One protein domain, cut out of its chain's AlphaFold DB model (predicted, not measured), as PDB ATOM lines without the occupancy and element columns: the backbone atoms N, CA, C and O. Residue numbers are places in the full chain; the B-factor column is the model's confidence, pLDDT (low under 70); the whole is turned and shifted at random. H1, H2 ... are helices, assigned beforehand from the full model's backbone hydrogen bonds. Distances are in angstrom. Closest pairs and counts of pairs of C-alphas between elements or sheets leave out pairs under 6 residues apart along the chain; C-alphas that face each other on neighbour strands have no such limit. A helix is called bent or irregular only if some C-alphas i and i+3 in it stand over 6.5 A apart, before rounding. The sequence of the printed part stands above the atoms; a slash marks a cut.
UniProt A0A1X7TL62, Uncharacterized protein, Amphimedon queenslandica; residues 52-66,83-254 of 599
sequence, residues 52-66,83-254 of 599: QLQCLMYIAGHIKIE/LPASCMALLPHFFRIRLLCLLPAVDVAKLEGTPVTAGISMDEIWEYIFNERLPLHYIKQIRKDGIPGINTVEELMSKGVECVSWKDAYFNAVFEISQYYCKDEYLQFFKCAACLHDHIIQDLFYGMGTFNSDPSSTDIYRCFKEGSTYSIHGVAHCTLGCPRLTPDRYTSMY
ATOM      1  N   GLN A  52      21.559 -35.953 -58.000       61.97
ATOM      2  CA  GLN A  52      22.829 -35.542 -57.418       61.97
ATOM      3  C   GLN A  52      23.228 -36.396 -56.205       61.97
ATOM      4  O   GLN A  52      24.345 -36.904 -56.177       61.97
ATOM      5  N   LEU A  53      22.333 -36.591 -55.228       62.56
ATOM      6  CA  LEU A  53      22.604 -37.425 -54.054       62.56
ATOM      7  C   LEU A  53      22.789 -38.898 -54.443       62.56
ATOM      8  O   LEU A  53      23.726 -39.531 -53.963       62.56
ATOM      9  N   GLN A  54      21.971 -39.425 -55.360       61.81
ATOM     10  CA  GLN A  54      22.117 -40.803 -55.851       61.81
ATOM     11  C   GLN A  54      23.491 -41.038 -56.500       61.81
ATOM     12  O   GLN A  54      24.173 -42.013 -56.180       61.81
ATOM     13  N   CYS A  55      23.949 -40.114 -57.353       67.69
ATOM     14  CA  CYS A  55      25.279 -40.176 -57.959       67.69
ATOM     15  C   CYS A  55      26.407 -40.069 -56.919       67.69
ATOM     16  O   CYS A  55      27.423 -40.750 -57.054       67.69
ATOM     17  N   LEU A  56      26.242 -39.251 -55.875       71.38
ATOM     18  CA  LEU A  56      27.223 -39.141 -54.792       71.38
ATOM     19  C   LEU A  56      27.312 -40.431 -53.965       71.38
ATOM     20  O   LEU A  56      28.417 -40.894 -53.698       71.38
ATOM     21  N   MET A  57      26.177 -41.052 -53.633       68.06
ATOM     22  CA  MET A  57      26.142 -42.345 -52.936       68.06
ATOM     23  C   MET A  57      26.744 -43.474 -53.782       68.06
ATOM     24  O   MET A  57      27.495 -44.298 -53.260       68.06
ATOM     25  N   TYR A  58      26.491 -43.483 -55.097       68.69
ATOM     26  CA  TYR A  58      27.141 -44.416 -56.020       68.69
ATOM     27  C   TYR A  58      28.668 -44.278 -55.987       68.69
ATOM     28  O   TYR A  58      29.372 -45.276 -55.823       68.69
ATOM     29  N   ILE A  59      29.173 -43.043 -56.081       69.06
ATOM     30  CA  ILE A  59      30.607 -42.747 -55.981       69.06
ATOM     31  C   ILE A  59      31.150 -43.215 -54.618       69.06
ATOM     32  O   ILE A  59      32.121 -43.965 -54.590       69.06
ATOM     33  N   ALA A  60      30.501 -42.862 -53.502       71.56
ATOM     34  CA  ALA A  60      30.915 -43.246 -52.147       71.56
ATOM     35  C   ALA A  60      31.019 -44.772 -51.943       71.56
ATOM     36  O   ALA A  60      31.965 -45.239 -51.302       71.56
ATOM     37  N   GLY A  61      30.102 -45.556 -52.523       66.25
ATOM     38  CA  GLY A  61      30.162 -47.022 -52.504       66.25
ATOM     39  C   GLY A  61      31.331 -47.599 -53.315       66.25
ATOM     40  O   GLY A  61      31.988 -48.536 -52.867       66.25
ATOM     41  N   HIS A  62      31.650 -46.996 -54.464       69.44
ATOM     42  CA  HIS A  62      32.620 -47.533 -55.429       69.44
ATOM     43  C   HIS A  62      34.059 -47.017 -55.270       69.44
ATOM     44  O   HIS A  62      34.957 -47.506 -55.959       69.44
ATOM     45  N   ILE A  63      34.321 -46.053 -54.382       72.25
ATOM     46  CA  ILE A  63      35.688 -45.599 -54.091       72.25
ATOM     47  C   ILE A  63      36.456 -46.651 -53.265       72.25
ATOM     48  O   ILE A  63      35.944 -47.209 -52.294       72.25
ATOM     49  N   LYS A  64      37.729 -46.868 -53.616       72.75
ATOM     50  CA  LYS A  64      38.702 -47.675 -52.870       72.75
ATOM     51  C   LYS A  64      39.800 -46.794 -52.271       72.75
ATOM     52  O   LYS A  64      40.525 -46.117 -53.003       72.75
ATOM     53  N   ILE A  65      39.899 -46.829 -50.941       66.94
ATOM     54  CA  ILE A  65      40.756 -45.948 -50.126       66.94
ATOM     55  C   ILE A  65      42.016 -46.673 -49.635       66.94
ATOM     56  O   ILE A  65      43.089 -46.075 -49.622       66.94
ATOM     57  N   GLU A  66      41.939 -47.975 -49.338       60.16
ATOM     58  CA  GLU A  66      43.129 -48.780 -49.022       60.16
ATOM     59  C   GLU A  66      43.807 -49.349 -50.291       60.16
ATOM     60  O   GLU A  66      43.118 -49.803 -51.221       60.16
ATOM     61  N   LEU A  83      36.838 -47.413 -58.090       61.47
ATOM     62  CA  LEU A  83      37.504 -46.148 -58.390       61.47
ATOM     63  C   LEU A  83      38.614 -45.881 -57.359       61.47
ATOM     64  O   LEU A  83      38.321 -45.837 -56.163       61.47
ATOM     65  N   PRO A  84      39.877 -45.650 -57.761       73.25
ATOM     66  CA  PRO A  84      40.905 -45.180 -56.839       73.25
ATOM     67  C   PRO A  84      40.482 -43.866 -56.175       73.25
ATOM     68  O   PRO A  84      40.011 -42.956 -56.857       73.25
ATOM     69  N   ALA A  85      40.697 -43.720 -54.867       74.12
ATOM     70  CA  ALA A  85      40.337 -42.493 -54.155       74.12
ATOM     71  C   ALA A  85      40.983 -41.217 -54.722       74.12
ATOM     72  O   ALA A  85      40.385 -40.144 -54.678       74.12
ATOM     73  N   SER A  86      42.155 -41.327 -55.357       74.62
ATOM     74  CA  SER A  86      42.784 -40.220 -56.090       74.62
ATOM     75  C   SER A  86      41.897 -39.633 -57.197       74.62
ATOM     76  O   SER A  86      41.994 -38.439 -57.477       74.62
ATOM     77  N   CYS A  87      40.982 -40.410 -57.786       79.12
ATOM     78  CA  CYS A  87      40.014 -39.915 -58.765       79.12
ATOM     79  C   CYS A  87      39.012 -38.921 -58.155       79.12
ATOM     80  O   CYS A  87      38.516 -38.060 -58.878       79.12
ATOM     81  N   MET A  88      38.761 -38.959 -56.837       82.31
ATOM     82  CA  MET A  88      37.933 -37.947 -56.173       82.31
ATOM     83  C   MET A  88      38.530 -36.544 -56.304       82.31
ATOM     84  O   MET A  88      37.774 -35.585 -56.402       82.31
ATOM     85  N   ALA A  89      39.862 -36.407 -56.350       84.50
ATOM     86  CA  ALA A  89      40.535 -35.113 -56.483       84.50
ATOM     87  C   ALA A  89      40.221 -34.399 -57.815       84.50
ATOM     88  O   ALA A  89      40.360 -33.181 -57.906       84.50
ATOM     89  N   LEU A  90      39.759 -35.142 -58.830       85.31
ATOM     90  CA  LEU A  90      39.325 -34.606 -60.125       85.31
ATOM     91  C   LEU A  90      37.909 -34.008 -60.081       85.31
ATOM     92  O   LEU A  90      37.504 -33.322 -61.019       85.31
ATOM     93  N   LEU A  91      37.138 -34.270 -59.020       84.81
ATOM     94  CA  LEU A  91      35.782 -33.749 -58.880       84.81
ATOM     95  C   LEU A  91      35.804 -32.253 -58.508       84.81
ATOM     96  O   LEU A  91      36.681 -31.805 -57.754       84.81
ATOM     97  N   PRO A  92      34.815 -31.459 -58.968       86.38
ATOM     98  CA  PRO A  92      34.687 -30.070 -58.550       86.38
ATOM     99  C   PRO A  92      34.593 -29.959 -57.024       86.38
ATOM    100  O   PRO A  92      33.978 -30.798 -56.367       86.38
ATOM    101  N   HIS A  93      35.178 -28.897 -56.470       84.44
ATOM    102  CA  HIS A  93      35.321 -28.664 -55.027       84.44
ATOM    103  C   HIS A  93      34.028 -28.918 -54.221       84.44
ATOM    104  O   HIS A  93      34.059 -29.641 -53.228       84.44
ATOM    105  N   PHE A  94      32.875 -28.443 -54.712       81.38
ATOM    106  CA  PHE A  94      31.560 -28.688 -54.103       81.38
ATOM    107  C   PHE A  94      31.216 -30.183 -53.938       81.38
ATOM    108  O   PHE A  94      30.719 -30.601 -52.894       81.38
ATOM    109  N   PHE A  95      31.487 -31.007 -54.957       79.12
ATOM    110  CA  PHE A  95      31.215 -32.446 -54.904       79.12
ATOM    111  C   PHE A  95      32.188 -33.175 -53.975       79.12
ATOM    112  O   PHE A  95      31.778 -34.115 -53.300       79.12
ATOM    113  N   ARG A  96      33.449 -32.724 -53.892       85.56
ATOM    114  CA  ARG A  96      34.435 -33.269 -52.945       85.56
ATOM    115  C   ARG A  96      33.999 -33.047 -51.495       85.56
ATOM    116  O   ARG A  96      33.978 -34.010 -50.740       85.56
ATOM    117  N   ILE A  97      33.555 -31.834 -51.148       81.44
ATOM    118  CA  ILE A  97      32.966 -31.523 -49.831       81.44
ATOM    119  C   ILE A  97      31.788 -32.457 -49.531       81.44
ATOM    120  O   ILE A  97      31.803 -33.170 -48.531       81.44
ATOM    121  N   ARG A  98      30.794 -32.519 -50.430       80.31
ATOM    122  CA  ARG A  98      29.597 -33.353 -50.227       80.31
ATOM    123  C   ARG A  98      29.918 -34.844 -50.068       80.31
ATOM    124  O   ARG A  98      29.244 -35.505 -49.287       80.31
ATOM    125  N   LEU A  99      30.929 -35.365 -50.767       81.81
ATOM    126  CA  LEU A  99      31.383 -36.749 -50.595       81.81
ATOM    127  C   LEU A  99      32.053 -36.979 -49.241       81.81
ATOM    128  O   LEU A  99      31.742 -37.970 -48.593       81.81
ATOM    129  N   LEU A 100      32.933 -36.077 -48.797       86.19
ATOM    130  CA  LEU A 100      33.602 -36.207 -47.498       86.19
ATOM    131  C   LEU A 100      32.585 -36.223 -46.345       86.19
ATOM    132  O   LEU A 100      32.668 -37.084 -45.479       86.19
ATOM    133  N   CYS A 101      31.555 -35.372 -46.390       83.50
ATOM    134  CA  CYS A 101      30.454 -35.388 -45.418       83.50
ATOM    135  C   CYS A 101      29.671 -36.722 -45.374       83.50
ATOM    136  O   CYS A 101      29.111 -37.071 -44.333       83.50
ATOM    137  N   LEU A 102      29.610 -37.460 -46.492       77.38
ATOM    138  CA  LEU A 102      28.879 -38.729 -46.621       77.38
ATOM    139  C   LEU A 102      29.739 -39.964 -46.311       77.38
ATOM    140  O   LEU A 102      29.194 -40.976 -45.885       77.38
ATOM    141  N   LEU A 103      31.057 -39.904 -46.520       84.06
ATOM    142  CA  LEU A 103      31.960 -41.049 -46.352       84.06
ATOM    143  C   LEU A 103      32.124 -41.472 -44.878       84.06
ATOM    144  O   LEU A 103      32.089 -40.616 -43.995       84.06
ATOM    145  N   PRO A 104      32.357 -42.764 -44.586       86.06
ATOM    146  CA  PRO A 104      32.747 -43.260 -43.260       86.06
ATOM    147  C   PRO A 104      33.840 -42.430 -42.570       86.06
ATOM    148  O   PRO A 104      34.717 -41.886 -43.237       86.06
ATOM    149  N   ALA A 105      33.839 -42.346 -41.236       90.50
ATOM    150  CA  ALA A 105      34.833 -41.538 -40.520       90.50
ATOM    151  C   ALA A 105      36.268 -42.052 -40.751       90.50
ATOM    152  O   ALA A 105      37.182 -41.250 -40.947       90.50
ATOM    153  N   VAL A 106      36.460 -43.377 -40.834       90.19
ATOM    154  CA  VAL A 106      37.755 -43.980 -41.215       90.19
ATOM    155  C   VAL A 106      38.213 -43.555 -42.610       90.19
ATOM    156  O   VAL A 106      39.399 -43.326 -42.834       90.19
ATOM    157  N   ASP A 107      37.275 -43.407 -43.545       89.19
ATOM    158  CA  ASP A 107      37.556 -43.007 -44.921       89.19
ATOM    159  C   ASP A 107      37.962 -41.532 -44.977       89.19
ATOM    160  O   ASP A 107      38.966 -41.190 -45.597       89.19
ATOM    161  N   VAL A 108      37.238 -40.657 -44.273       92.19
ATOM    162  CA  VAL A 108      37.569 -39.228 -44.177       92.19
ATOM    163  C   VAL A 108      38.939 -39.025 -43.520       92.19
ATOM    164  O   VAL A 108      39.757 -38.271 -44.048       92.19
ATOM    165  N   ALA A 109      39.240 -39.755 -42.440       92.81
ATOM    166  CA  ALA A 109      40.539 -39.700 -41.768       92.81
ATOM    167  C   ALA A 109      41.700 -40.179 -42.656       92.81
ATOM    168  O   ALA A 109      42.768 -39.568 -42.628       92.81
ATOM    169  N   LYS A 110      41.493 -41.222 -43.474       89.31
ATOM    170  CA  LYS A 110      42.486 -41.740 -44.437       89.31
ATOM    171  C   LYS A 110      42.665 -40.838 -45.672       89.31
ATOM    172  O   LYS A 110      43.704 -40.906 -46.326       89.31
ATOM    173  N   LEU A 111      41.677 -40.003 -46.007       90.50
ATOM    174  CA  LEU A 111      41.733 -39.053 -47.130       90.50
ATOM    175  C   LEU A 111      42.305 -37.681 -46.762       90.50
ATOM    176  O   LEU A 111      42.682 -36.916 -47.654       90.50
ATOM    177  N   GLU A 112      42.379 -37.357 -45.478       91.50
ATOM    178  CA  GLU A 112      42.917 -36.096 -44.988       91.50
ATOM    179  C   GLU A 112      44.401 -35.910 -45.339       91.50
ATOM    180  O   GLU A 112      45.210 -36.832 -45.275       91.50
ATOM    181  N   GLY A 113      44.763 -34.699 -45.772       87.75
ATOM    182  CA  GLY A 113      46.115 -34.384 -46.249       87.75
ATOM    183  C   GLY A 113      46.435 -34.907 -47.658       87.75
ATOM    184  O   GLY A 113      47.514 -34.628 -48.182       87.75
ATOM    185  N   THR A 114      45.512 -35.620 -48.311       89.81
ATOM    186  CA  THR A 114      45.667 -36.058 -49.707       89.81
ATOM    187  C   THR A 114      45.184 -34.981 -50.699       89.81
ATOM    188  O   THR A 114      44.480 -34.042 -50.317       89.81
ATOM    189  N   PRO A 115      45.463 -35.110 -52.014       88.75
ATOM    190  CA  PRO A 115      44.909 -34.207 -53.026       88.75
ATOM    191  C   PRO A 115      43.371 -34.135 -53.054       88.75
ATOM    192  O   PRO A 115      42.819 -33.170 -53.577       88.75
ATOM    193  N   VAL A 116      42.663 -35.119 -52.481       88.00
ATOM    194  CA  VAL A 116      41.194 -35.108 -52.378       88.00
ATOM    195  C   VAL A 116      40.711 -33.951 -51.506       88.00
ATOM    196  O   VAL A 116      39.731 -33.292 -51.858       88.00
ATOM    197  N   THR A 117      41.430 -33.635 -50.428       92.06
ATOM    198  CA  THR A 117      41.090 -32.553 -49.490       92.06
ATOM    199  C   THR A 117      41.763 -31.224 -49.850       92.06
ATOM    200  O   THR A 117      41.657 -30.248 -49.112       92.06
ATOM    201  N   ALA A 118      42.439 -31.137 -51.002       91.44
ATOM    202  CA  ALA A 118      43.131 -29.923 -51.427       91.44
ATOM    203  C   ALA A 118      42.157 -28.742 -51.602       91.44
ATOM    204  O   ALA A 118      41.226 -28.796 -52.422       91.44
ATOM    205  N   GLY A 119      42.398 -27.677 -50.833       90.31
ATOM    206  CA  GLY A 119      41.568 -26.473 -50.791       90.31
ATOM    207  C   GLY A 119      40.241 -26.635 -50.042       90.31
ATOM    208  O   GLY A 119      39.356 -25.819 -50.260       90.31
ATOM    209  N   ILE A 120      40.073 -27.681 -49.225       93.12
ATOM    210  CA  ILE A 120      38.895 -27.907 -48.373       93.12
ATOM    211  C   ILE A 120      39.295 -27.681 -46.911       93.12
ATOM    212  O   ILE A 120      40.348 -28.152 -46.480       93.12
ATOM    213  N   SER A 121      38.452 -26.976 -46.157       94.50
ATOM    214  CA  SER A 121      38.574 -26.856 -44.705       94.50
ATOM    215  C   SER A 121      38.157 -28.180 -44.065       94.50
ATOM    216  O   SER A 121      36.977 -28.519 -44.041       94.50
ATOM    217  N   MET A 122      39.124 -28.985 -43.621       95.50
ATOM    218  CA  MET A 122      38.819 -30.296 -43.029       95.50
ATOM    219  C   MET A 122      38.182 -30.185 -41.647       95.50
ATOM    220  O   MET A 122      37.412 -31.062 -41.274       95.50
ATOM    221  N   ASP A 123      38.441 -29.097 -40.923       95.31
ATOM    222  CA  ASP A 123      37.841 -28.854 -39.613       95.31
ATOM    223  C   ASP A 123      36.317 -28.648 -39.730       95.31
ATOM    224  O   ASP A 123      35.567 -29.278 -38.997       95.31
ATOM    225  N   GLU A 124      35.841 -27.923 -40.756       92.06
ATOM    226  CA  GLU A 124      34.405 -27.796 -41.091       92.06
ATOM    227  C   GLU A 124      33.759 -29.143 -41.480       92.06
ATOM    228  O   GLU A 124      32.601 -29.416 -41.154       92.06
ATOM    229  N   ILE A 125      34.497 -30.019 -42.178       91.94
ATOM    230  CA  ILE A 125      34.025 -31.376 -42.510       91.94
ATOM    231  C   ILE A 125      33.875 -32.212 -41.234       91.94
ATOM    232  O   ILE A 125      32.879 -32.921 -41.076       91.94
ATOM    233  N   TRP A 126      34.847 -32.132 -40.324       95.50
ATOM    234  CA  TRP A 126      34.813 -32.849 -39.054       95.50
ATOM    235  C   TRP A 126      33.764 -32.286 -38.090       95.50
ATOM    236  O   TRP A 126      33.096 -33.079 -37.433       95.50
ATOM    237  N   GLU A 127      33.535 -30.971 -38.064       92.38
ATOM    238  CA  GLU A 127      32.437 -30.328 -37.329       92.38
ATOM    239  C   GLU A 127      31.079 -30.869 -37.793       92.38
ATOM    240  O   GLU A 127      30.236 -31.257 -36.981       92.38
ATOM    241  N   TYR A 128      30.877 -30.957 -39.110       85.88
ATOM    242  CA  TYR A 128      29.669 -31.541 -39.684       85.88
ATOM    243  C   TYR A 128      29.508 -33.016 -39.284       85.88
ATOM    244  O   TYR A 128      28.446 -33.424 -38.817       85.88
ATOM    245  N   ILE A 129      30.567 -33.825 -39.404       87.25
ATOM    246  CA  ILE A 129      30.541 -35.249 -39.024       87.25
ATOM    247  C   ILE A 129      30.270 -35.426 -37.521       87.25
ATOM    248  O   ILE A 129      29.491 -36.304 -37.150       87.25
ATOM    249  N   PHE A 130      30.847 -34.581 -36.664       87.94
ATOM    250  CA  PHE A 130      30.603 -34.564 -35.221       87.94
ATOM    251  C   PHE A 130      29.130 -34.295 -34.910       87.94
ATOM    252  O   PHE A 130      28.482 -35.097 -34.234       87.94
ATOM    253  N   ASN A 131      28.586 -33.202 -35.450       81.50
ATOM    254  CA  ASN A 131      27.219 -32.767 -35.177       81.50
ATOM    255  C   ASN A 131      26.155 -33.716 -35.746       81.50
ATOM    256  O   ASN A 131      25.088 -33.867 -35.153       81.50
ATOM    257  N   GLU A 132      26.439 -34.397 -36.856       76.69
ATOM    258  CA  GLU A 132      25.491 -35.324 -37.477       76.69
ATOM    259  C   GLU A 132      25.581 -36.755 -36.932       76.69
ATOM    260  O   GLU A 132      24.551 -37.417 -36.764       76.69
ATOM    261  N   ARG A 133      26.791 -37.269 -36.666       77.50
ATOM    262  CA  ARG A 133      27.007 -38.698 -36.360       77.50
ATOM    263  C   ARG A 133      27.152 -39.026 -34.886       77.50
ATOM    264  O   ARG A 133      27.036 -40.199 -34.545       77.50
ATOM    265  N   LEU A 134      27.391 -38.060 -34.004       78.75
ATOM    266  CA  LEU A 134      27.378 -38.353 -32.573       78.75
ATOM    267  C   LEU A 134      25.935 -38.288 -32.037       78.75
ATOM    268  O   LEU A 134      25.169 -37.405 -32.435       78.75
ATOM    269  N   PRO A 135      25.535 -39.199 -31.129       74.19
ATOM    270  CA  PRO A 135      24.187 -39.252 -30.553       74.19
ATOM    271  C   PRO A 135      23.968 -38.151 -29.493       74.19
ATOM    272  O   PRO A 135      23.641 -38.424 -28.336       74.19
ATOM    273  N   LEU A 136      24.177 -36.885 -29.879       73.38
ATOM    274  CA  LEU A 136      24.265 -35.710 -29.001       73.38
ATOM    275  C   LEU A 136      23.025 -35.519 -28.116       73.38
ATOM    276  O   LEU A 136      23.149 -35.077 -26.972       73.38
ATOM    277  N   HIS A 137      21.838 -35.896 -28.602       70.69
ATOM    278  CA  HIS A 137      20.620 -35.900 -27.790       70.69
ATOM    279  C   HIS A 137      20.712 -36.870 -26.597       70.69
ATOM    280  O   HIS A 137      20.508 -36.465 -25.450       70.69
ATOM    281  N   TYR A 138      21.076 -38.132 -26.843       68.88
ATOM    282  CA  TYR A 138      21.221 -39.157 -25.801       68.88
ATOM    283  C   TYR A 138      22.358 -38.822 -24.830       68.88
ATOM    284  O   TYR A 138      22.226 -39.018 -23.625       68.88
ATOM    285  N   ILE A 139      23.443 -38.218 -25.322       66.62
ATOM    286  CA  ILE A 139      24.574 -37.789 -24.489       66.62
ATOM    287  C   ILE A 139      24.153 -36.724 -23.464       66.62
ATOM    288  O   ILE A 139      24.606 -36.769 -22.323       66.62
ATOM    289  N   LYS A 140      23.242 -35.799 -23.805       68.75
ATOM    290  CA  LYS A 140      22.691 -34.835 -22.828       68.75
ATOM    291  C   LYS A 140      21.889 -35.506 -21.709       68.75
ATOM    292  O   LYS A 140      21.791 -34.934 -20.625       68.75
ATOM    293  N   GLN A 141      21.310 -36.679 -21.961       67.19
ATOM    294  CA  GLN A 141      20.656 -37.493 -20.938       67.19
ATOM    295  C   GLN A 141      21.703 -38.238 -20.100       67.19
ATOM    296  O   GLN A 141      21.734 -38.060 -18.891       67.19
ATOM    297  N   ILE A 142      22.643 -38.929 -20.747       65.31
ATOM    298  CA  ILE A 142      23.730 -39.688 -20.107       65.31
ATOM    299  C   ILE A 142      24.627 -38.811 -19.207       65.31
ATOM    300  O   ILE A 142      25.036 -39.244 -18.132       65.31
ATOM    301  N   ARG A 143      24.871 -37.544 -19.578       68.81
ATOM    302  CA  ARG A 143      25.563 -36.562 -18.717       68.81
ATOM    303  C   ARG A 143      24.828 -36.293 -17.394       68.81
ATOM    304  O   ARG A 143      25.480 -35.964 -16.410       68.81
ATOM    305  N   LYS A 144      23.492 -36.405 -17.347       64.31
ATOM    306  CA  LYS A 144      22.715 -36.270 -16.095       64.31
ATOM    307  C   LYS A 144      22.883 -37.488 -15.189       64.31
ATOM    308  O   LYS A 144      22.804 -37.338 -13.976       64.31
ATOM    309  N   ASP A 145      23.174 -38.644 -15.779       57.62
ATOM    310  CA  ASP A 145      23.403 -39.911 -15.082       57.62
ATOM    311  C   ASP A 145      24.865 -40.060 -14.596       57.62
ATOM    312  O   ASP A 145      25.276 -41.128 -14.148       57.62
ATOM    313  N   GLY A 146      25.662 -38.982 -14.655       57.19
ATOM    314  CA  GLY A 146      26.989 -38.888 -14.030       57.19
ATOM    315  C   GLY A 146      28.170 -39.374 -14.875       57.19
ATOM    316  O   GLY A 146      29.304 -39.338 -14.397       57.19
ATOM    317  N   ILE A 147      27.946 -39.792 -16.125       58.94
ATOM    318  CA  ILE A 147      29.033 -40.170 -17.039       58.94
ATOM    319  C   ILE A 147      29.688 -38.903 -17.627       58.94
ATOM    320  O   ILE A 147      28.965 -38.025 -18.119       58.94
ATOM    321  N   PRO A 148      31.034 -38.786 -17.636       61.62
ATOM    322  CA  PRO A 148      31.726 -37.733 -18.375       61.62
ATOM    323  C   PRO A 148      31.370 -37.833 -19.861       61.62
ATOM    324  O   PRO A 148      31.621 -38.837 -20.520       61.62
ATOM    325  N   GLY A 149      30.700 -36.800 -20.364       64.31
ATOM    326  CA  GLY A 149      30.138 -36.817 -21.707       64.31
ATOM    327  C   GLY A 149      31.061 -36.200 -22.749       64.31
ATOM    328  O   GLY A 149      31.685 -35.173 -22.480       64.31
ATOM    329  N   ILE A 150      30.985 -36.777 -23.952       77.75
ATOM    330  CA  ILE A 150      31.579 -36.328 -25.221       77.75
ATOM    331  C   ILE A 150      31.768 -34.825 -25.280       77.75
ATOM    332  O   ILE A 150      30.779 -34.092 -25.221       77.75
ATOM    333  N   ASN A 151      33.007 -34.381 -25.451       86.31
ATOM    334  CA  ASN A 151      33.326 -32.963 -25.481       86.31
ATOM    335  C   ASN A 151      33.409 -32.387 -26.893       86.31
ATOM    336  O   ASN A 151      33.944 -33.011 -27.807       86.31
ATOM    337  N   THR A 152      32.901 -31.164 -27.043       89.38
ATOM    338  CA  THR A 152      33.174 -30.324 -28.214       89.38
ATOM    339  C   THR A 152      34.596 -29.758 -28.150       89.38
ATOM    340  O   THR A 152      35.285 -29.869 -27.130       89.38
ATOM    341  N   VAL A 153      35.023 -29.104 -29.231       91.56
ATOM    342  CA  VAL A 153      36.281 -28.345 -29.307       91.56
ATOM    343  C   VAL A 153      36.407 -27.353 -28.139       91.56
ATOM    344  O   VAL A 153      37.416 -27.356 -27.435       91.56
ATOM    345  N   GLU A 154      35.362 -26.575 -27.852       90.62
ATOM    346  CA  GLU A 154      35.353 -25.574 -26.776       90.62
ATOM    347  C   GLU A 154      35.393 -26.214 -25.385       90.62
ATOM    348  O   GLU A 154      36.080 -25.720 -24.489       90.62
ATOM    349  N   GLU A 155      34.682 -27.327 -25.186       89.62
ATOM    350  CA  GLU A 155      34.714 -28.053 -23.916       89.62
ATOM    351  C   GLU A 155      36.105 -28.670 -23.663       89.62
ATOM    352  O   GLU A 155      36.606 -28.587 -22.539       89.62
ATOM    353  N   LEU A 156      36.782 -29.202 -24.691       89.94
ATOM    354  CA  LEU A 156      38.162 -29.701 -24.581       89.94
ATOM    355  C   LEU A 156      39.171 -28.573 -24.314       89.94
ATOM    356  O   LEU A 156      40.061 -28.741 -23.475       89.94
ATOM    357  N   MET A 157      39.000 -27.403 -24.935       90.56
ATOM    358  CA  MET A 157      39.777 -26.206 -24.584       90.56
ATOM    359  C   MET A 157      39.527 -25.772 -23.133       90.56
ATOM    360  O   MET A 157      40.470 -25.438 -22.419       90.56
ATOM    361  N   SER A 158      38.282 -25.845 -22.643       86.06
ATOM    362  CA  SER A 158      37.942 -25.520 -21.244       86.06
ATOM    363  C   SER A 158      38.553 -26.495 -20.222       86.06
ATOM    364  O   SER A 158      38.810 -26.122 -19.072       86.06
ATOM    365  N   LYS A 159      38.841 -27.730 -20.662       85.69
ATOM    366  CA  LYS A 159      39.611 -28.748 -19.935       85.69
ATOM    367  C   LYS A 159      41.133 -28.554 -20.042       85.69
ATOM    368  O   LYS A 159      41.861 -29.367 -19.480       85.69
ATOM    369  N   GLY A 160      41.630 -27.513 -20.714       84.00
ATOM    370  CA  GLY A 160      43.055 -27.162 -20.764       84.00
ATOM    371  C   GLY A 160      43.857 -27.772 -21.921       84.00
ATOM    372  O   GLY A 160      45.086 -27.786 -21.857       84.00
ATOM    373  N   VAL A 161      43.200 -28.270 -22.975       88.81
ATOM    374  CA  VAL A 161      43.865 -28.633 -24.241       88.81
ATOM    375  C   VAL A 161      44.108 -27.360 -25.060       88.81
ATOM    376  O   VAL A 161      43.164 -26.629 -25.346       88.81
ATOM    377  N   GLU A 162      45.351 -27.075 -25.463       86.06
ATOM    378  CA  GLU A 162      45.672 -25.794 -26.125       86.06
ATOM    379  C   GLU A 162      45.348 -25.780 -27.624       86.06
ATOM    380  O   GLU A 162      45.065 -24.725 -28.190       86.06
ATOM    381  N   CYS A 163      45.429 -26.933 -28.287       85.62
ATOM    382  CA  CYS A 163      45.188 -27.077 -29.721       85.62
ATOM    383  C   CYS A 163      44.394 -28.358 -29.974       85.62
ATOM    384  O   CYS A 163      44.925 -29.460 -29.826       85.62
ATOM    385  N   VAL A 164      43.127 -28.199 -30.355       90.81
ATOM    386  CA  VAL A 164      42.182 -29.290 -30.602       90.81
ATOM    387  C   VAL A 164      41.344 -28.957 -31.833       90.81
ATOM    388  O   VAL A 164      40.838 -27.845 -31.957       90.81
ATOM    389  N   SER A 165      41.251 -29.911 -32.753       93.75
ATOM    390  CA  SER A 165      40.410 -29.857 -33.953       93.75
ATOM    391  C   SER A 165      39.091 -30.599 -33.735       93.75
ATOM    392  O   SER A 165      38.963 -31.410 -32.812       93.75
ATOM    393  N   TRP A 166      38.119 -30.414 -34.629       95.19
ATOM    394  CA  TRP A 166      36.894 -31.216 -34.615       95.19
ATOM    395  C   TRP A 166      37.153 -32.709 -34.850       95.19
ATOM    396  O   TRP A 166      36.396 -33.543 -34.353       95.19
ATOM    397  N   LYS A 167      38.253 -33.068 -35.526       95.56
ATOM    398  CA  LYS A 167      38.722 -34.457 -35.634       95.56
ATOM    399  C   LYS A 167      39.114 -35.021 -34.274       95.56
ATOM    400  O   LYS A 167      38.677 -36.113 -33.916       95.56
ATOM    401  N   ASP A 168      39.928 -34.283 -33.521       94.12
ATOM    402  CA  ASP A 168      40.360 -34.690 -32.182       94.12
ATOM    403  C   ASP A 168      39.148 -34.820 -31.247       94.12
ATOM    404  O   ASP A 168      39.039 -35.799 -30.510       94.12
ATOM    405  N   ALA A 169      38.200 -33.877 -31.323       93.56
ATOM    406  CA  ALA A 169      36.951 -33.931 -30.568       93.56
ATOM    407  C   ALA A 169      36.113 -35.167 -30.940       93.56
ATOM    408  O   ALA A 169      35.684 -35.907 -30.056       93.56
ATOM    409  N   TYR A 170      35.941 -35.445 -32.238       94.19
ATOM    410  CA  TYR A 170      35.214 -36.616 -32.733       94.19
ATOM    411  C   TYR A 170      35.823 -37.928 -32.237       94.19
ATOM    412  O   TYR A 170      35.123 -38.804 -31.739       94.19
ATOM    413  N   PHE A 171      37.138 -38.073 -32.345       94.25
ATOM    414  CA  PHE A 171      37.800 -39.323 -32.003       94.25
ATOM    415  C   PHE A 171      38.018 -39.517 -30.498       94.25
ATOM    416  O   PHE A 171      37.881 -40.647 -30.027       94.25
ATOM    417  N   ASN A 172      38.252 -38.449 -29.722       92.88
ATOM    418  CA  ASN A 172      38.138 -38.511 -28.261       92.88
ATOM    419  C   ASN A 172      36.727 -38.986 -27.868       92.88
ATOM    420  O   ASN A 172      36.596 -39.874 -27.032       92.88
ATOM    421  N   ALA A 173      35.680 -38.456 -28.510       89.62
ATOM    422  CA  ALA A 173      34.291 -38.811 -28.236       89.62
ATOM    423  C   ALA A 173      33.968 -40.286 -28.540       89.62
ATOM    424  O   ALA A 173      33.338 -40.961 -27.726       89.62
ATOM    425  N   VAL A 174      34.426 -40.812 -29.682       89.44
ATOM    426  CA  VAL A 174      34.293 -42.241 -30.026       89.44
ATOM    427  C   VAL A 174      35.028 -43.122 -29.009       89.44
ATOM    428  O   VAL A 174      34.483 -44.137 -28.568       89.44
ATOM    429  N   PHE A 175      36.229 -42.717 -28.582       89.94
ATOM    430  CA  PHE A 175      36.991 -43.423 -27.554       89.94
ATOM    431  C   PHE A 175      36.276 -43.408 -26.191       89.94
ATOM    432  O   PHE A 175      36.122 -44.466 -25.579       89.94
ATOM    433  N   GLU A 176      35.773 -42.253 -25.740       85.38
ATOM    434  CA  GLU A 176      34.985 -42.123 -24.505       85.38
ATOM    435  C   GLU A 176      33.721 -42.992 -24.537       85.38
ATOM    436  O   GLU A 176      33.522 -43.772 -23.604       85.38
ATOM    437  N   ILE A 177      32.911 -42.944 -25.613       81.88
ATOM    438  CA  ILE A 177      31.758 -43.856 -25.758       81.88
ATOM    439  C   ILE A 177      32.244 -45.296 -25.596       81.88
ATOM    440  O   ILE A 177      31.686 -46.028 -24.785       81.88
ATOM    441  N   SER A 178      33.290 -45.700 -26.324       82.62
ATOM    442  CA  SER A 178      33.736 -47.093 -26.331       82.62
ATOM    443  C   SER A 178      34.118 -47.619 -24.943       82.62
ATOM    444  O   SER A 178      33.801 -48.768 -24.655       82.62
ATOM    445  N   GLN A 179      34.693 -46.800 -24.049       80.25
ATOM    446  CA  GLN A 179      34.972 -47.217 -22.665       80.25
ATOM    447  C   GLN A 179      33.683 -47.577 -21.909       80.25
ATOM    448  O   GLN A 179      33.562 -48.670 -21.353       80.25
ATOM    449  N   TYR A 180      32.706 -46.669 -21.910       74.44
ATOM    450  CA  TYR A 180      31.450 -46.830 -21.170       74.44
ATOM    451  C   TYR A 180      30.526 -47.879 -21.780       74.44
ATOM    452  O   TYR A 180      29.788 -48.563 -21.069       74.44
ATOM    453  N   TYR A 181      30.600 -48.040 -23.097       68.50
ATOM    454  CA  TYR A 181      29.734 -48.925 -23.854       68.50
ATOM    455  C   TYR A 181      30.006 -50.418 -23.620       68.50
ATOM    456  O   TYR A 181      29.128 -51.253 -23.805       68.50
ATOM    457  N   CYS A 182      31.200 -50.763 -23.126       58.25
ATOM    458  CA  CYS A 182      31.600 -52.140 -22.823       58.25
ATOM    459  C   CYS A 182      30.842 -52.806 -21.653       58.25
ATOM    460  O   CYS A 182      31.136 -53.969 -21.350       58.25
ATOM    461  N   LYS A 183      29.935 -52.092 -20.962       57.03
ATOM    462  CA  LYS A 183      29.115 -52.610 -19.851       57.03
ATOM    463  C   LYS A 183      27.617 -52.510 -20.155       57.03
ATOM    464  O   LYS A 183      27.125 -51.480 -20.611       57.03
ATOM    465  N   ASP A 184      26.887 -53.575 -19.813       56.28
ATOM    466  CA  ASP A 184      25.482 -53.798 -20.193       56.28
ATOM    467  C   ASP A 184      24.496 -52.690 -19.773       56.28
ATOM    468  O   ASP A 184      23.460 -52.503 -20.418       56.28
ATOM    469  N   GLU A 185      24.815 -51.939 -18.715       56.28
ATOM    470  CA  GLU A 185      23.951 -50.927 -18.085       56.28
ATOM    471  C   GLU A 185      23.568 -49.769 -19.025       56.28
ATOM    472  O   GLU A 185      22.466 -49.221 -18.918       56.28
ATOM    473  N   TYR A 186      24.434 -49.436 -19.990       58.28
ATOM    474  CA  TYR A 186      24.223 -48.325 -20.928       58.28
ATOM    475  C   TYR A 186      23.819 -48.765 -22.334       58.28
ATOM    476  O   TYR A 186      23.357 -47.935 -23.122       58.28
ATOM    477  N   LEU A 187      23.887 -50.068 -22.639       57.69
ATOM    478  CA  LEU A 187      23.444 -50.594 -23.931       57.69
ATOM    479  C   LEU A 187      21.989 -50.195 -24.223       57.69
ATOM    480  O   LEU A 187      21.650 -49.909 -25.365       57.69
ATOM    481  N   GLN A 188      21.127 -50.111 -23.203       58.34
ATOM    482  CA  GLN A 188      19.720 -49.714 -23.352       58.34
ATOM    483  C   GLN A 188      19.495 -48.338 -24.012       58.34
ATOM    484  O   GLN A 188      18.463 -48.157 -24.650       58.34
ATOM    485  N   PHE A 189      20.439 -47.393 -23.902       59.31
ATOM    486  CA  PHE A 189      20.312 -46.065 -24.520       59.31
ATOM    487  C   PHE A 189      20.671 -46.053 -26.010       59.31
ATOM    488  O   PHE A 189      20.160 -45.216 -26.751       59.31
ATOM    489  N   PHE A 190      21.540 -46.969 -26.446       60.34
ATOM    490  CA  PHE A 190      22.072 -47.006 -27.812       60.34
ATOM    491  C   PHE A 190      21.620 -48.229 -28.622       60.34
ATOM    492  O   PHE A 190      21.837 -48.267 -29.831       60.34
ATOM    493  N   LYS A 191      20.970 -49.218 -27.989       57.03
ATOM    494  CA  LYS A 191      20.324 -50.347 -28.671       57.03
ATOM    495  C   LYS A 191      19.347 -49.812 -29.711       57.03
ATOM    496  O   LYS A 191      18.334 -49.198 -29.374       57.03
ATOM    497  N   CYS A 192      19.623 -50.092 -30.980       58.84
ATOM    498  CA  CYS A 192      18.678 -49.821 -32.049       58.84
ATOM    499  C   CYS A 192      17.433 -50.692 -31.836       58.84
ATOM    500  O   CYS A 192      17.474 -51.898 -32.051       58.84
ATOM    501  N   ALA A 193      16.313 -50.084 -31.441       52.78
ATOM    502  CA  ALA A 193      15.062 -50.801 -31.165       52.78
ATOM    503  C   ALA A 193      14.496 -51.581 -32.374       52.78
ATOM    504  O   ALA A 193      13.593 -52.398 -32.206       52.78
ATOM    505  N   ALA A 194      15.006 -51.315 -33.581       49.41
ATOM    506  CA  ALA A 194      14.580 -51.929 -34.832       49.41
ATOM    507  C   ALA A 194      15.532 -53.029 -35.351       49.41
ATOM    508  O   ALA A 194      15.196 -53.688 -36.333       49.41
ATOM    509  N   CYS A 195      16.676 -53.282 -34.702       53.56
ATOM    510  CA  CYS A 195      17.560 -54.395 -35.058       53.56
ATOM    511  C   CYS A 195      17.936 -55.240 -33.829       53.56
ATOM    512  O   CYS A 195      17.812 -54.808 -32.687       53.56
ATOM    513  N   LEU A 196      18.387 -56.475 -34.062       48.66
ATOM    514  CA  LEU A 196      18.693 -57.428 -32.990       48.66
ATOM    515  C   LEU A 196      20.133 -57.336 -32.459       48.66
ATOM    516  O   LEU A 196      20.552 -58.182 -31.665       48.66
ATOM    517  N   HIS A 197      20.916 -56.379 -32.954       54.47
ATOM    518  CA  HIS A 197      22.366 -56.340 -32.814       54.47
ATOM    519  C   HIS A 197      22.855 -54.984 -32.319       54.47
ATOM    520  O   HIS A 197      22.140 -53.984 -32.317       54.47
ATOM    521  N   ASP A 198      24.105 -54.988 -31.889       62.00
ATOM    522  CA  ASP A 198      24.797 -53.824 -31.380       62.00
ATOM    523  C   ASP A 198      25.829 -53.345 -32.410       62.00
ATOM    524  O   ASP A 198      26.671 -54.118 -32.870       62.00
ATOM    525  N   HIS A 199      25.705 -52.081 -32.814       72.31
ATOM    526  CA  HIS A 199      26.454 -51.502 -33.924       72.31
ATOM    527  C   HIS A 199      26.829 -50.021 -33.736       72.31
ATOM    528  O   HIS A 199      27.323 -49.407 -34.679       72.31
ATOM    529  N   ILE A 200      26.615 -49.407 -32.559       76.88
ATOM    530  CA  ILE A 200      26.862 -47.957 -32.380       76.88
ATOM    531  C   ILE A 200      28.332 -47.589 -32.623       76.88
ATOM    532  O   ILE A 200      28.615 -46.600 -33.292       76.88
ATOM    533  N   ILE A 201      29.271 -48.401 -32.132       80.44
ATOM    534  CA  ILE A 201      30.708 -48.160 -32.311       80.44
ATOM    535  C   ILE A 201      31.092 -48.350 -33.783       80.44
ATOM    536  O   ILE A 201      31.754 -47.492 -34.365       80.44
ATOM    537  N   GLN A 202      30.617 -49.431 -34.407       80.56
ATOM    538  CA  GLN A 202      30.838 -49.721 -35.822       80.56
ATOM    539  C   GLN A 202      30.295 -48.593 -36.713       80.56
ATOM    540  O   GLN A 202      30.988 -48.172 -37.633       80.56
ATOM    541  N   ASP A 203      29.117 -48.040 -36.419       77.94
ATOM    542  CA  ASP A 203      28.525 -46.940 -37.189       77.94
ATOM    543  C   ASP A 203      29.319 -45.639 -37.106       77.94
ATOM    544  O   ASP A 203      29.365 -44.891 -38.084       77.94
ATOM    545  N   LEU A 204      29.948 -45.356 -35.963       85.06
ATOM    546  CA  LEU A 204      30.794 -44.174 -35.809       85.06
ATOM    547  C   LEU A 204      32.036 -44.269 -36.710       85.06
ATOM    548  O   LEU A 204      32.412 -43.289 -37.348       85.06
ATOM    549  N   PHE A 205      32.625 -45.458 -36.862       86.81
ATOM    550  CA  PHE A 205      33.750 -45.664 -37.781       86.81
ATOM    551  C   PHE A 205      33.320 -45.809 -39.252       86.81
ATOM    552  O   PHE A 205      33.878 -45.138 -40.127       86.81
ATOM    553  N   TYR A 206      32.336 -46.669 -39.530       83.12
ATOM    554  CA  TYR A 206      32.029 -47.226 -40.857       83.12
ATOM    555  C   TYR A 206      30.689 -46.773 -41.461       83.12
ATOM    556  O   TYR A 206      30.445 -47.004 -42.649       83.12
ATOM    557  N   GLY A 207      29.818 -46.141 -40.672       75.25
ATOM    558  CA  GLY A 207      28.457 -45.786 -41.067       75.25
ATOM    559  C   GLY A 207      28.337 -44.454 -41.817       75.25
ATOM    560  O   GLY A 207      29.076 -43.493 -41.590       75.25
ATOM    561  N   MET A 208      27.334 -44.387 -42.694       68.69
ATOM    562  CA  MET A 208      26.918 -43.213 -43.469       68.69
ATOM    563  C   MET A 208      25.477 -42.828 -43.083       68.69
ATOM    564  O   MET A 208      24.509 -43.239 -43.725       68.69
ATOM    565  N   GLY A 209      25.306 -42.063 -42.001       60.94
ATOM    566  CA  GLY A 209      23.987 -41.596 -41.554       60.94
ATOM    567  C   GLY A 209      24.033 -40.743 -40.285       60.94
ATOM    568  O   GLY A 209      25.056 -40.697 -39.605       60.94
ATOM    569  N   THR A 210      22.911 -40.112 -39.931       59.50
ATOM    570  CA  THR A 210      22.798 -39.104 -38.856       59.50
ATOM    571  C   THR A 210      22.090 -39.671 -37.612       59.50
ATOM    572  O   THR A 210      21.206 -40.517 -37.743       59.50
ATOM    573  N   PHE A 211      22.508 -39.329 -36.390       56.16
ATOM    574  CA  PHE A 211      21.877 -39.808 -35.137       56.16
ATOM    575  C   PHE A 211      20.868 -38.821 -34.535       56.16
ATOM    576  O   PHE A 211      20.087 -39.212 -33.673       56.16
ATOM    577  N   ASN A 212      20.865 -37.567 -34.993       50.16
ATOM    578  CA  ASN A 212      20.050 -36.489 -34.422       50.16
ATOM    579  C   ASN A 212      18.723 -36.238 -35.167       50.16
ATOM    580  O   ASN A 212      18.026 -35.267 -34.880       50.16
ATOM    581  N   SER A 213      18.352 -37.118 -36.097       44.19
ATOM    582  CA  SER A 213      17.060 -37.114 -36.784       44.19
ATOM    583  C   SER A 213      16.007 -37.925 -36.019       44.19
ATOM    584  O   SER A 213      16.254 -39.046 -35.575       44.19
ATOM    585  N   ASP A 214      14.783 -37.391 -35.945       43.72
ATOM    586  CA  ASP A 214      13.570 -38.201 -35.756       43.72
ATOM    587  C   ASP A 214      13.613 -39.363 -36.780       43.72
ATOM    588  O   ASP A 214      14.004 -39.106 -37.926       43.72
ATOM    589  N   PRO A 215      13.212 -40.615 -36.463       41.75
ATOM    590  CA  PRO A 215      13.011 -41.664 -37.474       41.75
ATOM    591  C   PRO A 215      12.134 -41.226 -38.670       41.75
ATOM    592  O   PRO A 215      12.154 -41.867 -39.727       41.75
ATOM    593  N   SER A 216      11.407 -40.110 -38.551       40.38
ATOM    594  CA  SER A 216      10.710 -39.428 -39.641       40.38
ATOM    595  C   SER A 216      11.547 -38.480 -40.535       40.38
ATOM    596  O   SER A 216      11.006 -38.001 -41.530       40.38
ATOM    597  N   SER A 217      12.828 -38.214 -40.248       39.66
ATOM    598  CA  SER A 217      13.625 -37.129 -40.874       39.66
ATOM    599  C   SER A 217      15.020 -37.521 -41.388       39.66
ATOM    600  O   SER A 217      15.724 -36.697 -41.962       39.66
ATOM    601  N   THR A 218      15.437 -38.779 -41.245       46.25
ATOM    602  CA  THR A 218      16.686 -39.245 -41.867       46.25
ATOM    603  C   THR A 218      16.438 -39.578 -43.348       46.25
ATOM    604  O   THR A 218      15.926 -40.645 -43.695       46.25
ATOM    605  N   ASP A 219      16.784 -38.662 -44.249       49.53
ATOM    606  CA  ASP A 219      16.413 -38.783 -45.669       49.53
ATOM    607  C   ASP A 219      17.133 -39.911 -46.436       49.53
ATOM    608  O   ASP A 219      16.624 -40.411 -47.440       49.53
ATOM    609  N   ILE A 220      18.306 -40.354 -45.971       48.31
ATOM    610  CA  ILE A 220      19.175 -41.263 -46.739       48.31
ATOM    611  C   ILE A 220      18.584 -42.682 -46.873       48.31
ATOM    612  O   ILE A 220      18.619 -43.246 -47.966       48.31
ATOM    613  N   TYR A 221      17.982 -43.262 -45.824       41.34
ATOM    614  CA  TYR A 221      17.368 -44.601 -45.931       41.34
ATOM    615  C   TYR A 221      15.992 -44.592 -46.605       41.34
ATOM    616  O   TYR A 221      15.580 -45.601 -47.172       41.34
ATOM    617  N   ARG A 222      15.292 -43.451 -46.615       40.88
ATOM    618  CA  ARG A 222      14.007 -43.286 -47.320       40.88
ATOM    619  C   ARG A 222      14.136 -43.298 -48.844       40.88
ATOM    620  O   ARG A 222      13.127 -43.349 -49.545       40.88
ATOM    621  N   CYS A 223      15.363 -43.275 -49.359       41.84
ATOM    622  CA  CYS A 223      15.663 -43.328 -50.785       41.84
ATOM    623  C   CYS A 223      15.355 -44.686 -51.444       41.84
ATOM    624  O   CYS A 223      15.352 -44.757 -52.672       41.84
ATOM    625  N   PHE A 224      15.120 -45.756 -50.670       39.84
ATOM    626  CA  PHE A 224      15.008 -47.120 -51.192       39.84
ATOM    627  C   PHE A 224      13.826 -47.872 -50.567       39.84
ATOM    628  O   PHE A 224      13.615 -47.845 -49.356       39.84
ATOM    629  N   LYS A 225      13.024 -48.521 -51.416       35.84
ATOM    630  CA  LYS A 225      11.774 -49.195 -51.034       35.84
ATOM    631  C   LYS A 225      12.034 -50.654 -50.643       35.84
ATOM    632  O   LYS A 225      12.893 -51.312 -51.227       35.84
ATOM    633  N   GLU A 226      11.249 -51.176 -49.701       33.53
ATOM    634  CA  GLU A 226      11.242 -52.606 -49.369       33.53
ATOM    635  C   GLU A 226      11.033 -53.473 -50.621       33.53
ATOM    636  O   GLU A 226      10.106 -53.250 -51.403       33.53
ATOM    637  N   GLY A 227      11.901 -54.476 -50.792       41.78
ATOM    638  CA  GLY A 227      11.843 -55.456 -51.880       41.78
ATOM    639  C   GLY A 227      12.985 -55.387 -52.903       41.78
ATOM    640  O   GLY A 227      13.151 -56.339 -53.661       41.78
ATOM    641  N   SER A 228      13.806 -54.330 -52.913       37.31
ATOM    642  CA  SER A 228      14.979 -54.221 -53.798       37.31
ATOM    643  C   SER A 228      16.249 -53.866 -53.018       37.31
ATOM    644  O   SER A 228      16.507 -52.700 -52.739       37.31
ATOM    645  N   THR A 229      17.066 -54.873 -52.694       41.31
ATOM    646  CA  THR A 229      18.326 -54.750 -51.924       41.31
ATOM    647  C   THR A 229      19.528 -54.233 -52.723       41.31
ATOM    648  O   THR A 229      20.656 -54.273 -52.237       41.31
ATOM    649  N   TYR A 230      19.285 -53.704 -53.921       36.47
ATOM    650  CA  TYR A 230      20.270 -53.004 -54.733       36.47
ATOM    651  C   TYR A 230      19.717 -51.632 -55.097       36.47
ATOM    652  O   TYR A 230      18.572 -51.523 -55.548       36.47
ATOM    653  N   SER A 231      20.548 -50.595 -55.003       39.38
ATOM    654  CA  SER A 231      20.283 -49.372 -55.764       39.38
ATOM    655  C   SER A 231      20.241 -49.687 -57.269       39.38
ATOM    656  O   SER A 231      20.771 -50.708 -57.717       39.38
ATOM    657  N   ILE A 232      19.711 -48.776 -58.094       34.34
ATOM    658  CA  ILE A 232      19.769 -48.878 -59.573       34.34
ATOM    659  C   ILE A 232      21.201 -48.981 -60.145       34.34
ATOM    660  O   ILE A 232      21.387 -49.123 -61.353       34.34
ATOM    661  N   HIS A 233      22.218 -48.892 -59.284       36.38
ATOM    662  CA  HIS A 233      23.632 -48.998 -59.605       36.38
ATOM    663  C   HIS A 233      24.358 -50.107 -58.816       36.38
ATOM    664  O   HIS A 233      25.582 -50.100 -58.751       36.38
ATOM    665  N   GLY A 234      23.628 -51.050 -58.208       33.19
ATOM    666  CA  GLY A 234      24.207 -52.260 -57.611       33.19
ATOM    667  C   GLY A 234      24.885 -52.093 -56.248       33.19
ATOM    668  O   GLY A 234      25.513 -53.041 -55.795       33.19
ATOM    669  N   VAL A 235      24.753 -50.938 -55.586       40.66
ATOM    670  CA  VAL A 235      25.224 -50.750 -54.194       40.66
ATOM    671  C   VAL A 235      24.326 -51.555 -53.252       40.66
ATOM    672  O   VAL A 235      23.100 -51.434 -53.366       40.66
ATOM    673  N   ALA A 236      24.913 -52.357 -52.360       36.78
ATOM    674  CA  ALA A 236      24.162 -53.210 -51.446       36.78
ATOM    675  C   ALA A 236      23.516 -52.425 -50.291       36.78
ATOM    676  O   ALA A 236      23.930 -51.327 -49.915       36.78
ATOM    677  N   HIS A 237      22.477 -53.024 -49.711       36.88
ATOM    678  CA  HIS A 237      21.788 -52.512 -48.532       36.88
ATOM    679  C   HIS A 237      22.203 -53.236 -47.251       36.88
ATOM    680  O   HIS A 237      22.353 -54.458 -47.243       36.88
ATOM    681  N   CYS A 238      22.258 -52.488 -46.143       35.81
ATOM    682  CA  CYS A 238      22.180 -53.079 -44.811       35.81
ATOM    683  C   CYS A 238      20.862 -53.857 -44.684       35.81
ATOM    684  O   CYS A 238      19.793 -53.378 -45.075       35.81
ATOM    685  N   THR A 239      20.936 -55.071 -44.157       36.19
ATOM    686  CA  THR A 239      19.795 -55.970 -44.006       36.19
ATOM    687  C   THR A 239      18.828 -55.486 -42.925       36.19
ATOM    688  O   THR A 239      19.233 -55.130 -41.823       36.19
ATOM    689  N   LEU A 240      17.538 -55.486 -43.287       40.38
ATOM    690  CA  LEU A 240      16.336 -55.473 -42.438       40.38
ATOM    691  C   LEU A 240      16.546 -55.129 -40.947       40.38
ATOM    692  O   LEU A 240      16.723 -56.015 -40.113       40.38
ATOM    693  N   GLY A 241      16.425 -53.840 -40.612       45.66
ATOM    694  CA  GLY A 241      16.209 -53.382 -39.233       45.66
ATOM    695  C   GLY A 241      16.909 -52.075 -38.869       45.66
ATOM    696  O   GLY A 241      16.334 -51.245 -38.171       45.66
ATOM    697  N   CYS A 242      18.129 -51.845 -39.362       49.94
ATOM    698  CA  CYS A 242      18.896 -50.650 -39.007       49.94
ATOM    699  C   CYS A 242      18.757 -49.523 -40.058       49.94
ATOM    700  O   CYS A 242      18.919 -49.784 -41.250       49.94
ATOM    701  N   PRO A 243      18.522 -48.255 -39.656       49.88
ATOM    702  CA  PRO A 243      18.474 -47.104 -40.570       49.88
ATOM    703  C   PRO A 243      19.824 -46.696 -41.204       49.88
ATOM    704  O   PRO A 243      19.899 -45.685 -41.899       49.88
ATOM    705  N   ARG A 244      20.927 -47.400 -40.941       56.47
ATOM    706  CA  ARG A 244      22.281 -46.955 -41.314       56.47
ATOM    707  C   ARG A 244      22.693 -47.543 -42.659       56.47
ATOM    708  O   ARG A 244      22.478 -48.725 -42.915       56.47
ATOM    709  N   LEU A 245      23.314 -46.731 -43.517       63.56
ATOM    710  CA  LEU A 245      24.003 -47.244 -44.699       63.56
ATOM    711  C   LEU A 245      25.472 -47.498 -44.371       63.56
ATOM    712  O   LEU A 245      26.171 -46.593 -43.921       63.56
ATOM    713  N   THR A 246      25.948 -48.697 -44.682       66.81
ATOM    714  CA  THR A 246      27.359 -49.086 -44.593       66.81
ATOM    715  C   THR A 246      27.825 -49.463 -45.998       66.81
ATOM    716  O   THR A 246      27.121 -50.228 -46.658       66.81
ATOM    717  N   PRO A 247      28.966 -48.953 -46.499       68.50
ATOM    718  CA  PRO A 247      29.493 -49.371 -47.797       68.50
ATOM    719  C   PRO A 247      29.844 -50.862 -47.816       68.50
ATOM    720  O   PRO A 247      30.424 -51.359 -46.856       68.50
ATOM    721  N   ASP A 248      29.623 -51.537 -48.945       62.44
ATOM    722  CA  ASP A 248      29.868 -52.976 -49.151       62.44
ATOM    723  C   ASP A 248      31.278 -53.431 -48.703       62.44
ATOM    724  O   ASP A 248      31.469 -54.520 -48.163       62.44
ATOM    725  N   ARG A 249      32.287 -52.558 -48.862       71.81
ATOM    726  CA  ARG A 249      33.678 -52.783 -48.413       71.81
ATOM    727  C   ARG A 249      33.845 -52.940 -46.893       71.81
ATOM    728  O   ARG A 249      34.879 -53.438 -46.461       71.81
ATOM    729  N   TYR A 250      32.857 -52.514 -46.105       75.44
ATOM    730  CA  TYR A 250      32.823 -52.596 -44.644       75.44
ATOM    731  C   TYR A 250      31.751 -53.548 -44.108       75.44
ATOM    732  O   TYR A 250      31.654 -53.706 -42.894       75.44
ATOM    733  N   THR A 251      30.992 -54.247 -44.962       68.50
ATOM    734  CA  THR A 251      29.970 -55.212 -44.513       68.50
ATOM    735  C   THR A 251      30.550 -56.288 -43.590       68.50
ATOM    736  O   THR A 251      29.895 -56.676 -42.634       68.50
ATOM    737  N   SER A 252      31.807 -56.701 -43.787       69.25
ATOM    738  CA  SER A 252      32.495 -57.667 -42.913       69.25
ATOM    739  C   SER A 252      32.816 -57.159 -41.498       69.25
ATOM    740  O   SER A 252      33.275 -57.946 -40.676       69.25
ATOM    741  N   MET A 253      32.646 -55.861 -41.219       72.75
ATOM    742  CA  MET A 253      32.766 -55.292 -39.865       72.75
ATOM    743  C   MET A 253      31.468 -55.446 -39.055       72.75
ATOM    744  O   MET A 253      31.440 -55.131 -37.867       72.75
ATOM    745  N   TYR A 254      30.399 -55.921 -39.698       69.38
ATOM    746  CA  TYR A 254      29.087 -56.164 -39.118       69.38
ATOM    747  C   TYR A 254      28.800 -57.678 -39.142       69.38
ATOM    748  O   TYR A 254      29.261 -58.370 -40.054       69.38
TER     749      TYR A 254
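This is residues 52 to 66 and 83 to 254 of the 599 residues of an uncharacterized protein of Amphimedon queenslandica (UniProt A0A1X7TL62). Three helices, H3, H5 and H8, run the same way side by side in a row through the body, and H4 and H10 pack along one side of that row. H1 and H2 lie by H3 at one end, H6, H7 and H9 lie toward the other end, and the long loops of residues 207 to 247, followed by H11, run along a further side. The printed part has 187 residues, with eleven named helices, H1 to H11 in order along the chain, and no named strand; the class is all helix. The whole is compact, with a radius of gyration of the C-alphas of 17.0 A and spans of 47 by 42 by 28 A.

H1, residues 52 to 62, begins with C-alpha 52 at (22.829, -35.542, -57.418) and is 15.6 A long. After the cut come H2, residues 85 to 90, H3, residues 93 to 102, 14.6 A long, and H4, residues 105 to 111. H5, residues 122 to 133, measures 16.0 A and H6, residues 136 to 145, 14.6 A. H7, residues 153 to 158, precedes H8, residues 166 to 181, the longest at 21.9 A, with C-alpha 166 at (36.894, -31.216, -34.615). H9 is residues 184 to 190, H10 residues 200 to 206, and H11 residues 248 to 253, ending with C-alpha 253 at (32.766, -55.292, -39.865). H11 is irregular, with C-alphas 249 and 252 7.5 A apart, and H9 only just, with C-alphas 185 and 188 6.9 A apart.

H1 touches H3 at a steep tilt of 66 degrees, closest at the C-alphas of Leu 56 and Leu 99, 6.4 A. H2 is close to H3 but not clearly touching, with the C-alphas of Met 88 and Arg 96 closest at 6.7 A. H3 touches H5, whose residues 125 to 129 alone take part; the C-alphas of Cys 101 and Ile 125 are closest at 6.1 A. H8, the hub, touches H5 with residues 166 to 170 alone, closest at the C-alphas of Trp 126 and Trp 166, 5.2 A, at a shallow tilt of 32 degrees, the same way. H7 and H8 only just touch, with 3 pairs of C-alphas within 8 A, the closest those of Val 153 and Ala 169, 5.8 A. H8 touches H10, closest at the C-alphas of Ser 178 and Ile 201, 6.8 A, and H10 touches H4, closest at those of Ala 105 and Phe 205, 5.1 A. H6 and H9 are close but not clearly touching, as are H10 and H11; H5 and H6 meet only through their link. Every O i to N i+4 pair is within hydrogen-bond range in H1, H3, H4, H5, H7, H8 and H10; the counts are 4 of 6 in H6, 0 of 2 in H2, 0 of 3 in H9 and 0 of 2 in H11, and for O i to N i+3 they are 3 of 3 in H2, 3 of 4 in H9 and 2 of 3 in H11.

The C-alphas of Gly 160 and Gly 227 are the two farthest apart, 52.4 A. Residues 67 to 82 are not printed, and C-alphas 66 and 83 are 11.2 A apart across this cut. The link from H10 to H11, 41 residues, is long. The mean pLDDT of the printed part is 70.8, with 86 residues under 70, among them residues 138 to 149, 181 to 198 and 208 to 248.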